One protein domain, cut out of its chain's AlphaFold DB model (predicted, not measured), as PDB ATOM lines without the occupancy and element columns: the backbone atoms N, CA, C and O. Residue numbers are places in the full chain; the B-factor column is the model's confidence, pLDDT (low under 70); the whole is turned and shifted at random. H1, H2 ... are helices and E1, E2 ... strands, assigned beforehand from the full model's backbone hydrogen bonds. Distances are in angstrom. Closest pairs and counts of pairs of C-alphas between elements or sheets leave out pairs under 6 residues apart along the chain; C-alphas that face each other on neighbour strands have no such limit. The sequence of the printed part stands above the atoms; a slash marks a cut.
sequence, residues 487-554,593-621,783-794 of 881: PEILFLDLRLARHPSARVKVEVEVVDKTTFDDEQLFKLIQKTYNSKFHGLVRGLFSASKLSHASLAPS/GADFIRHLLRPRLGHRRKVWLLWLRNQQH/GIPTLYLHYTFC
ATOM      1  N   PRO A 487     296.785 286.263 229.148       91.62
ATOM      2  CA  PRO A 487     295.468 285.992 228.586       91.62
ATOM      3  C   PRO A 487     294.820 287.282 228.084       91.62
ATOM      4  O   PRO A 487     294.785 288.313 228.762       91.62
ATOM      5  N   GLU A 488     294.336 287.243 226.848       93.38
ATOM      6  CA  GLU A 488     293.785 288.415 226.183       93.38
ATOM      7  C   GLU A 488     292.290 288.509 226.476       93.38
ATOM      8  O   GLU A 488     291.471 287.845 225.845       93.38
ATOM      9  N   ILE A 489     291.943 289.340 227.458       94.69
ATOM     10  CA  ILE A 489     290.556 289.591 227.844       94.69
ATOM     11  C   ILE A 489     289.916 290.554 226.838       94.69
ATOM     12  O   ILE A 489     290.300 291.722 226.742       94.69
ATOM     13  N   LEU A 490     288.921 290.056 226.106       95.50
ATOM     14  CA  LEU A 490     288.101 290.808 225.162       95.50
ATOM     15  C   LEU A 490     286.704 291.057 225.749       95.50
ATOM     16  O   LEU A 490     286.135 290.203 226.430       95.50
ATOM     17  N   PHE A 491     286.113 292.213 225.445       96.06
ATOM     18  CA  PHE A 491     284.778 292.584 225.926       96.06
ATOM     19  C   PHE A 491     283.765 292.763 224.793       96.06
ATOM     20  O   PHE A 491     284.043 293.443 223.808       96.06
ATOM     21  N   LEU A 492     282.560 292.220 224.974       95.88
ATOM     22  CA  LEU A 492     281.415 292.400 224.076       95.88
ATOM     23  C   LEU A 492     280.188 292.797 224.906       95.88
ATOM     24  O   LEU A 492     279.860 292.107 225.867       95.88
ATOM     25  N   ASP A 493     279.504 293.887 224.564       95.81
ATOM     26  CA  ASP A 493     278.299 294.335 225.276       95.81
ATOM     27  C   ASP A 493     277.051 294.020 224.440       95.81
ATOM     28  O   ASP A 493     276.741 294.685 223.449       95.81
ATOM     29  N   LEU A 494     276.350 292.954 224.821       95.50
ATOM     30  CA  LEU A 494     275.087 292.554 224.206       95.50
ATOM     31  C   LEU A 494     273.946 293.374 224.813       95.50
ATOM     32  O   LEU A 494     273.866 293.503 226.034       95.50
ATOM     33  N   ARG A 495     273.020 293.881 224.002       94.56
ATOM     34  CA  ARG A 495     271.862 294.667 224.467       94.56
ATOM     35  C   ARG A 495     270.585 294.215 223.780       94.56
ATOM     36  O   ARG A 495     270.634 293.840 222.614       94.56
ATOM     37  N   LEU A 496     269.433 294.304 224.437       92.69
ATOM     38  CA  LEU A 496     268.152 294.238 223.722       92.69
ATOM     39  C   LEU A 496     267.924 295.553 222.966       92.69
ATOM     40  O   LEU A 496     268.160 296.633 223.505       92.69
ATOM     41  N   ALA A 497     267.455 295.468 221.720       91.00
ATOM     42  CA  ALA A 497     267.250 296.647 220.874       91.00
ATOM     43  C   ALA A 497     266.203 297.635 221.425       91.00
ATOM     44  O   ALA A 497     266.340 298.841 221.238       91.00
ATOM     45  N   ARG A 498     265.173 297.131 222.119       87.31
ATOM     46  CA  ARG A 498     264.089 297.940 222.710       87.31
ATOM     47  C   ARG A 498     264.291 298.233 224.196       87.31
ATOM     48  O   ARG A 498     263.845 299.270 224.674       87.31
ATOM     49  N   HIS A 499     265.001 297.354 224.907       86.44
ATOM     50  CA  HIS A 499     265.339 297.497 226.325       86.44
ATOM     51  C   HIS A 499     266.842 297.780 226.494       86.44
ATOM     52  O   HIS A 499     267.596 296.865 226.829       86.44
ATOM     53  N   PRO A 500     267.316 299.028 226.303       80.12
ATOM     54  CA  PRO A 500     268.736 299.374 226.449       80.12
ATOM     55  C   PRO A 500     269.263 299.226 227.891       80.12
ATOM     56  O   PRO A 500     270.475 299.194 228.105       80.12
ATOM     57  N   SER A 501     268.365 299.113 228.876       87.88
ATOM     58  CA  SER A 501     268.659 298.714 230.258       87.88
ATOM     59  C   SER A 501     269.035 297.230 230.380       87.88
ATOM     60  O   SER A 501     269.891 296.882 231.193       87.88
ATOM     61  N   ALA A 502     268.452 296.361 229.548       88.69
ATOM     62  CA  ALA A 502     268.781 294.942 229.461       88.69
ATOM     63  C   ALA A 502     270.063 294.752 228.632       88.69
ATOM     64  O   ALA A 502     270.039 294.379 227.455       88.69
ATOM     65  N   ARG A 503     271.195 295.034 229.283       93.44
ATOM     66  CA  ARG A 503     272.553 294.869 228.754       93.44
ATOM     67  C   ARG A 503     273.314 293.770 229.493       93.44
ATOM     68  O   ARG A 503     273.208 293.640 230.712       93.44
ATOM     69  N   VAL A 504     274.117 293.013 228.759       95.00
ATOM     70  CA  VAL A 504     274.984 291.952 229.268       95.00
ATOM     71  C   VAL A 504     276.366 292.128 228.658       95.00
ATOM     72  O   VAL A 504     276.609 291.780 227.501       95.00
ATOM     73  N   LYS A 505     277.300 292.592 229.489       95.62
ATOM     74  CA  LYS A 505     278.724 292.493 229.194       95.62
ATOM     75  C   LYS A 505     279.135 291.016 229.255       95.62
ATOM     76  O   LYS A 505     279.018 290.365 230.301       95.62
ATOM     77  N   VAL A 506     279.592 290.503 228.120       96.69
ATOM     78  CA  VAL A 506     280.329 289.248 227.981       96.69
ATOM     79  C   VAL A 506     281.814 289.576 228.104       96.69
ATOM     80  O   VAL A 506     282.312 290.539 227.516       96.69
ATOM     81  N   GLU A 507     282.506 288.772 228.895       96.38
ATOM     82  CA  GLU A 507     283.947 288.816 229.094       96.38
ATOM     83  C   GLU A 507     284.515 287.533 228.496       96.38
ATOM     84  O   GLU A 507     284.019 286.442 228.775       96.38
ATOM     85  N   VAL A 508     285.465 287.688 227.577       96.38
ATOM     86  CA  VAL A 508     285.997 286.617 226.735       96.38
ATOM     87  C   VAL A 508     287.489 286.528 226.998       96.38
ATOM     88  O   VAL A 508     288.272 287.296 226.444       96.38
ATOM     89  N   GLU A 509     287.879 285.607 227.871       95.50
ATOM     90  CA  GLU A 509     289.280 285.346 228.175       95.50
ATOM     91  C   GLU A 509     289.900 284.448 227.096       95.50
ATOM     92  O   GLU A 509     289.583 283.263 226.986       95.50
ATOM     93  N   VAL A 510     290.790 285.015 226.281       94.50
ATOM     94  CA  VAL A 510     291.536 284.274 225.260       94.50
ATOM     95  C   VAL A 510     292.886 283.857 225.842       94.50
ATOM     96  O   VAL A 510     293.882 284.569 225.700       94.50
ATOM     97  N   VAL A 511     292.897 282.703 226.516       92.75
ATOM     98  CA  VAL A 511     294.090 282.128 227.172       92.75
ATOM     99  C   VAL A 511     295.186 281.790 226.157       92.75
ATOM    100  O   VAL A 511     296.339 282.163 226.349       92.75
ATOM    101  N   ASP A 512     294.829 281.153 225.038       90.75
ATOM    102  CA  ASP A 512     295.744 280.887 223.926       90.75
ATOM    103  C   ASP A 512     295.161 281.382 222.595       90.75
ATOM    104  O   ASP A 512     294.092 280.978 222.142       90.75
ATOM    105  N   LYS A 513     295.913 282.255 221.924       87.38
ATOM    106  CA  LYS A 513     295.524 282.888 220.657       87.38
ATOM    107  C   LYS A 513     295.598 281.922 219.466       87.38
ATOM    108  O   LYS A 513     294.991 282.193 218.425       87.38
ATOM    109  N   THR A 514     296.335 280.816 219.600       86.88
ATOM    110  CA  THR A 514     296.518 279.815 218.545       86.88
ATOM    111  C   THR A 514     295.354 278.823 218.497       86.88
ATOM    112  O   THR A 514     294.768 278.664 217.424       86.88
ATOM    113  N   THR A 515     294.915 278.270 219.631       85.38
ATOM    114  CA  THR A 515     293.773 277.339 219.710       85.38
ATOM    115  C   THR A 515     292.401 278.013 219.801       85.38
ATOM    116  O   THR A 515     291.445 277.461 219.260       85.38
ATOM    117  N   PHE A 516     292.271 279.204 220.401       87.06
ATOM    118  CA  PHE A 516     290.962 279.865 220.532       87.06
ATOM    119  C   PHE A 516     290.409 280.304 219.166       87.06
ATOM    120  O   PHE A 516     291.064 281.050 218.429       87.06
ATOM    121  N   ASP A 517     289.207 279.844 218.833       90.44
ATOM    122  CA  ASP A 517     288.559 279.955 217.516       90.44
ATOM    123  C   ASP A 517     287.134 280.526 217.665       90.44
ATOM    124  O   ASP A 517     286.608 280.556 218.786       90.44
ATOM    125  N   ASP A 518     286.476 280.955 216.577       91.75
ATOM    126  CA  ASP A 518     285.133 281.561 216.688       91.75
ATOM    127  C   ASP A 518     284.115 280.594 217.338       91.75
ATOM    128  O   ASP A 518     283.190 281.031 218.017       91.75
ATOM    129  N   GLU A 519     284.307 279.274 217.241       91.44
ATOM    130  CA  GLU A 519     283.498 278.295 217.980       91.44
ATOM    131  C   GLU A 519     283.508 278.499 219.501       91.44
ATOM    132  O   GLU A 519     282.460 278.412 220.143       91.44
ATOM    133  N   GLN A 520     284.685 278.727 220.094       92.75
ATOM    134  CA  GLN A 520     284.831 278.905 221.542       92.75
ATOM    135  C   GLN A 520     284.253 280.258 221.966       92.75
ATOM    136  O   GLN A 520     283.533 280.336 222.965       92.75
ATOM    137  N   LEU A 521     284.468 281.289 221.140       94.12
ATOM    138  CA  LEU A 521     283.827 282.596 221.265       94.12
ATOM    139  C   LEU A 521     282.296 282.456 221.311       94.12
ATOM    140  O   LEU A 521     281.668 282.894 222.272       94.12
ATOM    141  N   PHE A 522     281.686 281.796 220.321       94.81
ATOM    142  CA  PHE A 522     280.233 281.636 220.265       94.81
ATOM    143  C   PHE A 522     279.682 280.712 221.351       94.81
ATOM    144  O   PHE A 522     278.637 281.036 221.902       94.81
ATOM    145  N   LYS A 523     280.380 279.637 221.742       94.19
ATOM    146  CA  LYS A 523     279.991 278.802 222.898       94.19
ATOM    147  C   LYS A 523     279.965 279.626 224.200       94.19
ATOM    148  O   LYS A 523     279.013 279.518 224.973       94.19
ATOM    149  N   LEU A 524     280.944 280.511 224.422       95.44
ATOM    150  CA  LEU A 524     280.996 281.388 225.601       95.44
ATOM    151  C   LEU A 524     279.939 282.508 225.563       95.44
ATOM    152  O   LEU A 524     279.263 282.754 226.568       95.44
ATOM    153  N   ILE A 525     279.743 283.151 224.407       95.44
ATOM    154  CA  ILE A 525     278.676 284.143 224.204       95.44
ATOM    155  C   ILE A 525     277.305 283.478 224.400       95.44
ATOM    156  O   ILE A 525     276.487 284.013 225.140       95.44
ATOM    157  N   GLN A 526     277.066 282.293 223.826       94.50
ATOM    158  CA  GLN A 526     275.816 281.538 223.958       94.50
ATOM    159  C   GLN A 526     275.556 281.113 225.410       94.50
ATOM    160  O   GLN A 526     274.450 281.315 225.906       94.50
ATOM    161  N   LYS A 527     276.567 280.610 226.137       94.81
ATOM    162  CA  LYS A 527     276.460 280.302 227.577       94.81
ATOM    163  C   LYS A 527     276.101 281.547 228.396       94.81
ATOM    164  O   LYS A 527     275.251 281.482 229.285       94.81
ATOM    165  N   THR A 528     276.709 282.689 228.081       94.75
ATOM    166  CA  THR A 528     276.465 283.965 228.777       94.75
ATOM    167  C   THR A 528     275.092 284.559 228.437       94.75
ATOM    168  O   THR A 528     274.399 285.059 229.318       94.75
ATOM    169  N   TYR A 529     274.663 284.452 227.179       93.31
ATOM    170  CA  TYR A 529     273.335 284.840 226.699       93.31
ATOM    171  C   TYR A 529     272.240 283.967 227.330       93.31
ATOM    172  O   TYR A 529     271.278 284.496 227.886       93.31
ATOM    173  N   ASN A 530     272.413 282.642 227.335       92.81
ATOM    174  CA  ASN A 530     271.459 281.717 227.945       92.81
ATOM    175  C   ASN A 530     271.343 281.954 229.456       92.81
ATOM    176  O   ASN A 530     270.239 282.103 229.960       92.81
ATOM    177  N   SER A 531     272.458 282.082 230.180       93.31
ATOM    178  CA  SER A 531     272.414 282.309 231.634       93.31
ATOM    179  C   SER A 531     271.875 283.687 232.043       93.31
ATOM    180  O   SER A 531     271.171 283.771 233.046       93.31
ATOM    181  N   LYS A 532     272.173 284.765 231.298       92.25
ATOM    182  CA  LYS A 532     271.830 286.145 231.709       92.25
ATOM    183  C   LYS A 532     270.616 286.761 230.999       92.25
ATOM    184  O   LYS A 532     269.945 287.595 231.599       92.25
ATOM    185  N   PHE A 533     270.303 286.375 229.757       86.88
ATOM    186  CA  PHE A 533     269.104 286.842 229.038       86.88
ATOM    187  C   PHE A 533     267.999 285.791 228.950       86.88
ATOM    188  O   PHE A 533     266.828 286.144 229.060       86.88
ATOM    189  N   HIS A 534     268.335 284.524 228.712       82.19
ATOM    190  CA  HIS A 534     267.370 283.429 228.534       82.19
ATOM    191  C   HIS A 534     267.381 282.453 229.717       82.19
ATOM    192  O   HIS A 534     267.301 281.238 229.535       82.19
ATOM    193  N   GLY A 535     267.455 282.999 230.939       83.56
ATOM    194  CA  GLY A 535     267.305 282.217 232.167       83.56
ATOM    195  C   GLY A 535     266.035 281.365 232.108       83.56
ATOM    196  O   GLY A 535     265.038 281.799 231.533       83.56
ATOM    197  N   LEU A 536     266.096 280.154 232.670       80.19
ATOM    198  CA  LEU A 536     265.235 279.002 232.344       80.19
ATOM    199  C   LEU A 536     263.742 279.356 232.156       80.19
ATOM    200  O   LEU A 536     263.159 279.058 231.114       80.19
ATOM    201  N   VAL A 537     263.178 280.115 233.101       80.69
ATOM    202  CA  VAL A 537     261.825 280.700 233.054       80.69
ATOM    203  C   VAL A 537     261.575 281.489 231.755       80.69
ATOM    204  O   VAL A 537     260.679 281.156 230.985       80.69
ATOM    205  N   ARG A 538     262.388 282.506 231.449       81.38
ATOM    206  CA  ARG A 538     262.245 283.355 230.248       81.38
ATOM    207  C   ARG A 538     262.526 282.594 228.945       81.38
ATOM    208  O   ARG A 538     262.041 283.006 227.898       81.38
ATOM    209  N   GLY A 539     263.281 281.493 228.995       79.50
ATOM    210  CA  GLY A 539     263.482 280.596 227.852       79.50
ATOM    211  C   GLY A 539     262.201 279.864 227.436       79.50
ATOM    212  O   GLY A 539     261.887 279.806 226.243       79.50
ATOM    213  N   LEU A 540     261.442 279.369 228.423       80.00
ATOM    214  CA  LEU A 540     260.133 278.731 228.236       80.00
ATOM    215  C   LEU A 540     259.044 279.767 227.914       80.00
ATOM    216  O   LEU A 540     258.327 279.631 226.926       80.00
ATOM    217  N   PHE A 541     258.971 280.851 228.692       78.50
ATOM    218  CA  PHE A 541     257.920 281.867 228.589       78.50
ATOM    219  C   PHE A 541     258.198 282.993 227.572       78.50
ATOM    220  O   PHE A 541     257.511 284.009 227.607       78.50
ATOM    221  N   SER A 542     259.143 282.849 226.635       83.75
ATOM    222  CA  SER A 542     259.304 283.816 225.533       83.75
ATOM    223  C   SER A 542     258.577 283.361 224.265       83.75
ATOM    224  O   SER A 542     259.036 282.458 223.557       83.75
ATOM    225  N   ALA A 543     257.501 284.063 223.898       85.25
ATOM    226  CA  ALA A 543     256.895 283.946 222.564       85.25
ATOM    227  C   ALA A 543     257.860 284.397 221.442       85.25
ATOM    228  O   ALA A 543     257.723 284.013 220.278       85.25
ATOM    229  N   SER A 544     258.856 285.213 221.792       86.94
ATOM    230  CA  SER A 544     259.823 285.815 220.876       86.94
ATOM    231  C   SER A 544     261.025 284.917 220.592       86.94
ATOM    232  O   SER A 544     261.558 284.253 221.482       86.94
ATOM    233  N   LYS A 545     261.499 284.972 219.344       91.25
ATOM    234  CA  LYS A 545     262.746 284.376 218.855       91.25
ATOM    235  C   LYS A 545     263.702 285.495 218.433       91.25
ATOM    236  O   LYS A 545     263.276 286.498 217.858       91.25
ATOM    237  N   LEU A 546     264.992 285.311 218.696       91.56
ATOM    238  CA  LEU A 546     266.046 286.207 218.228       91.56
ATOM    239  C   LEU A 546     266.146 286.140 216.691       91.56
ATOM    240  O   LEU A 546     266.286 285.052 216.131       91.56
ATOM    241  N   SER A 547     266.021 287.290 216.022       92.19
ATOM    242  CA  SER A 547     265.861 287.377 214.559       92.19
ATOM    243  C   SER A 547     267.151 287.771 213.842       92.19
ATOM    244  O   SER A 547     267.632 287.051 212.971       92.19
ATOM    245  N   HIS A 548     267.728 288.899 214.247       92.69
ATOM    246  CA  HIS A 548     268.975 289.459 213.752       92.69
ATOM    247  C   HIS A 548     269.655 290.239 214.884       92.69
ATOM    248  O   HIS A 548     269.008 290.650 215.854       92.69
ATOM    249  N   ALA A 549     270.961 290.443 214.768       94.44
ATOM    250  CA  ALA A 549     271.650 291.489 215.506       94.44
ATOM    251  C   ALA A 549     271.795 292.738 214.626       94.44
ATOM    252  O   ALA A 549     271.785 292.651 213.400       94.44
ATOM    253  N   SER A 550     271.992 293.896 215.246       93.75
ATOM    254  CA  SER A 550     272.562 295.069 214.591       93.75
ATOM    255  C   SER A 550     273.706 295.608 215.437       93.75
ATOM    256  O   SER A 550     273.614 295.687 216.663       93.75
ATOM    257  N   LEU A 551     274.785 296.018 214.785       90.44
ATOM    258  CA  LEU A 551     275.861 296.753 215.439       90.44
ATOM    259  C   LEU A 551     275.333 298.102 215.941       90.44
ATOM    260  O   LEU A 551     274.414 298.674 215.349       90.44
ATOM    261  N   ALA A 552     275.917 298.628 217.016       86.12
ATOM    262  CA  ALA A 552     275.759 300.043 217.315       86.12
ATOM    263  C   ALA A 552     276.266 300.869 216.115       86.12
ATOM    264  O   ALA A 552     277.376 300.605 215.642       86.12
ATOM    265  N   PRO A 553     275.498 301.850 215.603       76.50
ATOM    266  CA  PRO A 553     275.976 302.708 214.530       76.50
ATOM    267  C   PRO A 553     277.172 303.509 215.046       76.50
ATOM    268  O   PRO A 553     277.031 304.364 215.921       76.50
ATOM    269  N   SER A 554     278.363 303.215 214.523       66.06
ATOM    270  CA  SER A 554     279.579 303.951 214.858       66.06
ATOM    271  C   SER A 554     279.398 305.407 214.430       66.06
ATOM    272  O   SER A 554     279.321 305.701 213.238       66.06
ATOM    273  N   GLY A 593     274.805 290.935 210.787       89.44
ATOM    274  CA  GLY A 593     274.103 290.671 212.033       89.44
ATOM    275  C   GLY A 593     273.183 289.447 211.982       89.44
ATOM    276  O   GLY A 593     272.884 288.882 213.033       89.44
ATOM    277  N   ALA A 594     272.761 288.983 210.800       89.31
ATOM    278  CA  ALA A 594     272.063 287.707 210.652       89.31
ATOM    279  C   ALA A 594     273.029 286.509 210.710       89.31
ATOM    280  O   ALA A 594     272.643 285.444 211.194       89.31
ATOM    281  N   ASP A 595     274.283 286.658 210.278       89.75
ATOM    282  CA  ASP A 595     275.326 285.641 210.446       89.75
ATOM    283  C   ASP A 595     275.784 285.521 211.914       89.75
ATOM    284  O   ASP A 595     276.006 284.401 212.383       89.75
ATOM    285  N   PHE A 596     275.771 286.621 212.691       92.38
ATOM    286  CA  PHE A 596     275.938 286.559 214.157       92.38
ATOM    287  C   PHE A 596     274.891 285.640 214.795       92.38
ATOM    288  O   PHE A 596     275.226 284.768 215.593       92.38
ATOM    289  N   ILE A 597     273.615 285.795 214.417       92.81
ATOM    290  CA  ILE A 597     272.524 284.976 214.966       92.81
ATOM    291  C   ILE A 597     272.630 283.516 214.521       92.81
ATOM    292  O   ILE A 597     272.356 282.624 215.323       92.81
ATOM    293  N   ARG A 598     273.080 283.241 213.288       90.81
ATOM    294  CA  ARG A 598     273.341 281.864 212.828       90.81
ATOM    295  C   ARG A 598     274.372 281.177 213.724       90.81
ATOM    296  O   ARG A 598     274.082 280.090 214.219       90.81
ATOM    297  N   HIS A 599     275.506 281.827 213.982       91.06
ATOM    298  CA  HIS A 599     276.572 281.287 214.832       91.06
ATOM    299  C   HIS A 599     276.205 281.253 216.329       91.06
ATOM    300  O   HIS A 599     276.591 280.319 217.026       91.06
ATOM    301  N   LEU A 600     275.404 282.203 216.827       92.06
ATOM    302  CA  LEU A 600     274.934 282.231 218.219       92.06
ATOM    303  C   LEU A 600     273.870 281.161 218.522       92.06
ATOM    304  O   LEU A 600     273.855 280.597 219.615       92.06
ATOM    305  N   LEU A 601     272.969 280.874 217.576       90.38
ATOM    306  CA  LEU A 601     271.960 279.815 217.723       90.38
ATOM    307  C   LEU A 601     272.532 278.425 217.432       90.38
ATOM    308  O   LEU A 601     272.128 277.446 218.054       90.38
ATOM    309  N   ARG A 602     273.459 278.333 216.475       90.75
ATOM    310  CA  ARG A 602     274.174 277.110 216.110       90.75
ATOM    311  C   ARG A 602     275.662 277.446 215.977       90.75
ATOM    312  O   ARG A 602     276.072 277.822 214.877       90.75
ATOM    313  N   PRO A 603     276.471 277.270 217.042       86.31
ATOM    314  CA  PRO A 603     277.929 277.338 216.967       86.31
ATOM    315  C   PRO A 603     278.447 276.198 216.079       86.31
ATOM    316  O   PRO A 603     278.826 275.126 216.549       86.31
ATOM    317  N   ARG A 604     278.355 276.398 214.761       74.69
ATOM    318  CA  ARG A 604     278.771 275.430 213.747       74.69
ATOM    319  C   ARG A 604     280.259 275.169 213.906       74.69
ATOM    320  O   ARG A 604     281.017 276.104 214.148       74.69
ATOM    321  N   LEU A 605     280.656 273.917 213.679       57.88
ATOM    322  CA  LEU A 605     282.049 273.471 213.692       57.88
ATOM    323  C   LEU A 605     282.792 273.959 212.429       57.88
ATOM    324  O   LEU A 605     283.271 273.182 211.605       57.88
ATOM    325  N   GLY A 606     282.772 275.277 212.210       53.53
ATOM    326  CA  GLY A 606     283.295 275.995 211.047       53.53
ATOM    327  C   GLY A 606     284.804 276.183 211.135       53.53
ATOM    328  O   GLY A 606     285.284 277.314 211.085       53.53
ATOM    329  N   HIS A 607     285.501 275.060 211.298       47.09
ATOM    330  CA  HIS A 607     286.903 274.914 211.678       47.09
ATOM    331  C   HIS A 607     287.824 276.044 211.174       47.09
ATOM    332  O   HIS A 607     287.998 276.226 209.966       47.09
ATOM    333  N   ARG A 608     288.476 276.750 212.111       55.53
ATOM    334  CA  ARG A 608     289.515 277.779 211.894       55.53
ATOM    335  C   ARG A 608     289.039 279.107 211.308       55.53
ATOM    336  O   ARG A 608     289.862 279.905 210.844       55.53
ATOM    337  N   ARG A 609     287.737 279.398 211.338       74.06
ATOM    338  CA  ARG A 609     287.263 280.774 211.139       74.06
ATOM    339  C   ARG A 609     287.496 281.545 212.441       74.06
ATOM    340  O   ARG A 609     286.886 281.247 213.458       74.06
ATOM    341  N   LYS A 610     288.390 282.539 212.379       88.25
ATOM    342  CA  LYS A 610     288.671 283.524 213.446       88.25
ATOM    343  C   LYS A 610     288.151 284.919 213.084       88.25
ATOM    344  O   LYS A 610     288.743 285.925 213.467       88.25
ATOM    345  N   VAL A 611     287.118 284.996 212.246       89.62
ATOM    346  CA  VAL A 611     286.640 286.246 211.633       89.62
ATOM    347  C   VAL A 611     285.979 287.131 212.686       89.62
ATOM    348  O   VAL A 611     286.275 288.325 212.762       89.62
ATOM    349  N   TRP A 612     285.146 286.539 213.540       91.06
ATOM    350  CA  TRP A 612     284.480 287.237 214.634       91.06
ATOM    351  C   TRP A 612     285.471 287.630 215.728       91.06
ATOM    352  O   TRP A 612     285.406 288.749 216.234       91.06
ATOM    353  N   LEU A 613     286.444 286.766 216.030       92.00
ATOM    354  CA  LEU A 613     287.526 287.048 216.968       92.00
ATOM    355  C   LEU A 613     288.445 288.186 216.487       92.00
ATOM    356  O   LEU A 613     288.768 289.079 217.271       92.00
ATOM    357  N   LEU A 614     288.854 288.193 215.210       91.75
ATOM    358  CA  LEU A 614     289.641 289.292 214.632       91.75
ATOM    359  C   LEU A 614     288.835 290.593 214.593       91.75
ATOM    360  O   LEU A 614     289.367 291.639 214.955       91.75
ATOM    361  N   TRP A 615     287.560 290.547 214.201       91.31
ATOM    362  CA  TRP A 615     286.701 291.730 214.236       91.31
ATOM    363  C   TRP A 615     286.582 292.296 215.661       91.31
ATOM    364  O   TRP A 615     286.793 293.492 215.863       91.31
ATOM    365  N   LEU A 616     286.322 291.438 216.654       92.62
ATOM    366  CA  LEU A 616     286.146 291.826 218.054       92.62
ATOM    367  C   LEU A 616     287.416 292.473 218.635       92.62
ATOM    368  O   LEU A 616     287.321 293.500 219.313       92.62
ATOM    369  N   ARG A 617     288.594 291.917 218.313       92.62
ATOM    370  CA  ARG A 617     289.906 292.527 218.590       92.62
ATOM    371  C   ARG A 617     290.054 293.890 217.923       92.62
ATOM    372  O   ARG A 617     290.404 294.861 218.588       92.62
ATOM    373  N   ASN A 618     289.778 293.975 216.622       91.06
ATOM    374  CA  ASN A 618     289.995 295.187 215.835       91.06
ATOM    375  C   ASN A 618     289.173 296.372 216.365       91.06
ATOM    376  O   ASN A 618     289.730 297.457 216.512       91.06
ATOM    377  N   GLN A 619     287.902 296.166 216.740       88.94
ATOM    378  CA  GLN A 619     287.096 297.218 217.380       88.94
ATOM    379  C   GLN A 619     287.751 297.724 218.679       88.94
ATOM    380  O   GLN A 619     287.931 298.924 218.873       88.94
ATOM    381  N   GLN A 620     288.176 296.813 219.560       89.31
ATOM    382  CA  GLN A 620     288.773 297.175 220.852       89.31
ATOM    383  C   GLN A 620     290.154 297.838 220.711       89.31
ATOM    384  O   GLN A 620     290.489 298.742 221.479       89.31
ATOM    385  N   HIS A 621     290.947 297.445 219.711       83.94
ATOM    386  CA  HIS A 621     292.236 298.075 219.423       83.94
ATOM    387  C   HIS A 621     292.095 299.504 218.887       83.94
ATOM    388  O   HIS A 621     292.867 300.367 219.311       83.94
ATOM    389  N   GLY A 783     283.772 302.865 222.891       77.19
ATOM    390  CA  GLY A 783     282.849 301.913 223.479       77.19
ATOM    391  C   GLY A 783     283.387 300.494 223.474       77.19
ATOM    392  O   GLY A 783     284.071 300.062 222.550       77.19
ATOM    393  N   ILE A 784     282.968 299.709 224.466       89.75
ATOM    394  CA  ILE A 784     282.947 298.255 224.295       89.75
ATOM    395  C   ILE A 784     282.060 297.965 223.066       89.75
ATOM    396  O   ILE A 784     280.948 298.510 223.004       89.75
ATOM    397  N   PRO A 785     282.513 297.151 222.090       92.75
ATOM    398  CA  PRO A 785     281.729 296.858 220.897       92.75
ATOM    399  C   PRO A 785     280.355 296.320 221.295       92.75
ATOM    400  O   PRO A 785     280.230 295.405 222.112       92.75
ATOM    401  N   THR A 786     279.320 296.957 220.751       93.25
ATOM    402  CA  THR A 786     277.933 296.810 221.199       93.25
ATOM    403  C   THR A 786     277.087 296.167 220.108       93.25
ATOM    404  O   THR A 786     277.018 296.675 218.986       93.25
ATOM    405  N   LEU A 787     276.425 295.059 220.445       94.44
ATOM    406  CA  LEU A 787     275.487 294.362 219.561       94.44
ATOM    407  C   LEU A 787     274.075 294.450 220.140       94.44
ATOM    408  O   LEU A 787     273.803 293.933 221.224       94.44
ATOM    409  N   TYR A 788     273.177 295.083 219.392       95.25
ATOM    410  CA  TYR A 788     271.752 295.120 219.689       95.25
ATOM    411  C   TYR A 788     271.076 293.876 219.114       95.25
ATOM    412  O   TYR A 788     271.214 293.561 217.935       95.25
ATOM    413  N   LEU A 789     270.352 293.159 219.961       95.06
ATOM    414  CA  LEU A 789     269.663 291.914 219.662       95.06
ATOM    415  C   LEU A 789     268.182 292.213 219.421       95.06
ATOM    416  O   LEU A 789     267.500 292.751 220.300       95.06
ATOM    417  N   HIS A 790     267.692 291.884 218.223       94.19
ATOM    418  CA  HIS A 790     266.325 292.175 217.790       94.19
ATOM    419  C   HIS A 790     265.451 290.930 217.859       94.19
ATOM    420  O   HIS A 790     265.676 289.938 217.155       94.19
ATOM    421  N   TYR A 791     264.412 290.999 218.678       92.62
ATOM    422  CA  TYR A 791     263.469 289.911 218.894       92.62
ATOM    423  C   TYR A 791     262.208 290.087 218.046       92.62
ATOM    424  O   TYR A 791     261.649 291.179 217.948       92.62
ATOM    425  N   THR A 792     261.748 288.990 217.449       92.81
ATOM    426  CA  THR A 792     260.487 288.909 216.699       92.81
ATOM    427  C   THR A 792     259.621 287.802 217.277       92.81
ATOM    428  O   THR A 792     260.135 286.725 217.586       92.81
ATOM    429  N   PHE A 793     258.311 288.020 217.368       92.19
ATOM    430  CA  PHE A 793     257.368 286.977 217.773       92.19
ATOM    431  C   PHE A 793     257.456 285.766 216.846       92.19
ATOM    432  O   PHE A 793     257.383 285.886 215.623       92.19
ATOM    433  N   CYS A 794     257.619 284.583 217.432       92.62
ATOM    434  CA  CYS A 794     257.593 283.339 216.688       92.62
ATOM    435  C   CYS A 794     256.129 282.910 216.544       92.62
ATOM    436  O   CYS A 794     255.596 282.258 217.438       92.62
TER     437      CYS A 794
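This is residues 487 to 554, 593 to 621 and 783 to 794 of the 881 residues of an uncharacterized protein of Exophiala mesophila (UniProt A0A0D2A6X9). A strongly twisted, curled sheet of four strands has three helices over one face: H1 over the E2 edge, H3 over the E3 edge, and H4 crossing E1. The short helix H2 lies off the sheet, in the stretch that leads from H1 to E3. The printed part has 109 residues, with four named helices and four named strands in the order E1 E2 H1 H2 E3 H3 H4 E4; the sheet is mixed, in the order E2 E1 E4 E3, and the class is mixed, helices and strands. The whole is compact, with a radius of gyration of the C-alphas of 13.8 A and spans of 40 by 30 by 21 A.

E1, residues 488 to 496, begins at C-alpha 488 (293.785, 288.415, 226.183) and is 26.4 A long. E2 is residues 503 to 510, 22.0 A, and E3 residues 544 to 551, 20.2 A, with a bend of 52 degrees at residue 547. E4, residues 786 to 793, is 23.1 A long and ends at C-alpha 793 (257.368, 286.977, 217.773). H1, residues 518 to 532, is 20.6 A long and starts at C-alpha 518 (285.133, 281.561, 216.688). H2 is residues 536 to 540, H3 residues 593 to 601, and H4 residues 611 to 621, 15.2 A.

The hairpin E1 and E2 is antiparallel, with N 492 and O 506 3.1 A apart. E1 and E4 are parallel, with N 495 and O 787 at 2.9 A. E4 and E3 are antiparallel, with N 547 and O 790 at 2.9 A. H1, H3 and H4 on one face make two layers, helices over a sheet. H1 runs slantwise to E2, at 36 degrees on the local plane and a height over the sheet of 8.8 A; C-alphas 506 and 525 are their closest, 6.6 A. H3 is over E3, stands up from the sheet at 43 degrees, and comes closest at C-alphas 549 and 593, 4.3 A. H4 runs across E1 at 77 degrees on the local plane; their closest C-alphas, 490 and 617, are 7.0 A apart. H1 touches H3 with residues 522 to 526 alone, about perpendicular at 78 degrees, closest at C-alphas 522 and 600, 5.7 A. H1 and H4 touch only at their ends, closest at C-alphas 518 and 613, 6.0 A. E2, H1 H2, E3 form a split strand-helix-strand unit, two strands running the same way with E1 and E4 between them; its crossover is right-handed. H2 is not on the sheet. In H1, H2, H3 and H4 every O i to N i+4 pair is within hydrogen-bond range.

The C-alphas farthest apart, of Thr 514 and Ala 543, are 40.0 A apart. Residues 555 to 592 are not printed, with 14.6 A between C-alphas 554 and 593, nor are residues 622 to 782, with 10.9 A between C-alphas 621 and 783. Of the links that are printed whole, none is long. The mean pLDDT of the printed part is 88.7; residue 554 and residues 605 to 608 are under 70.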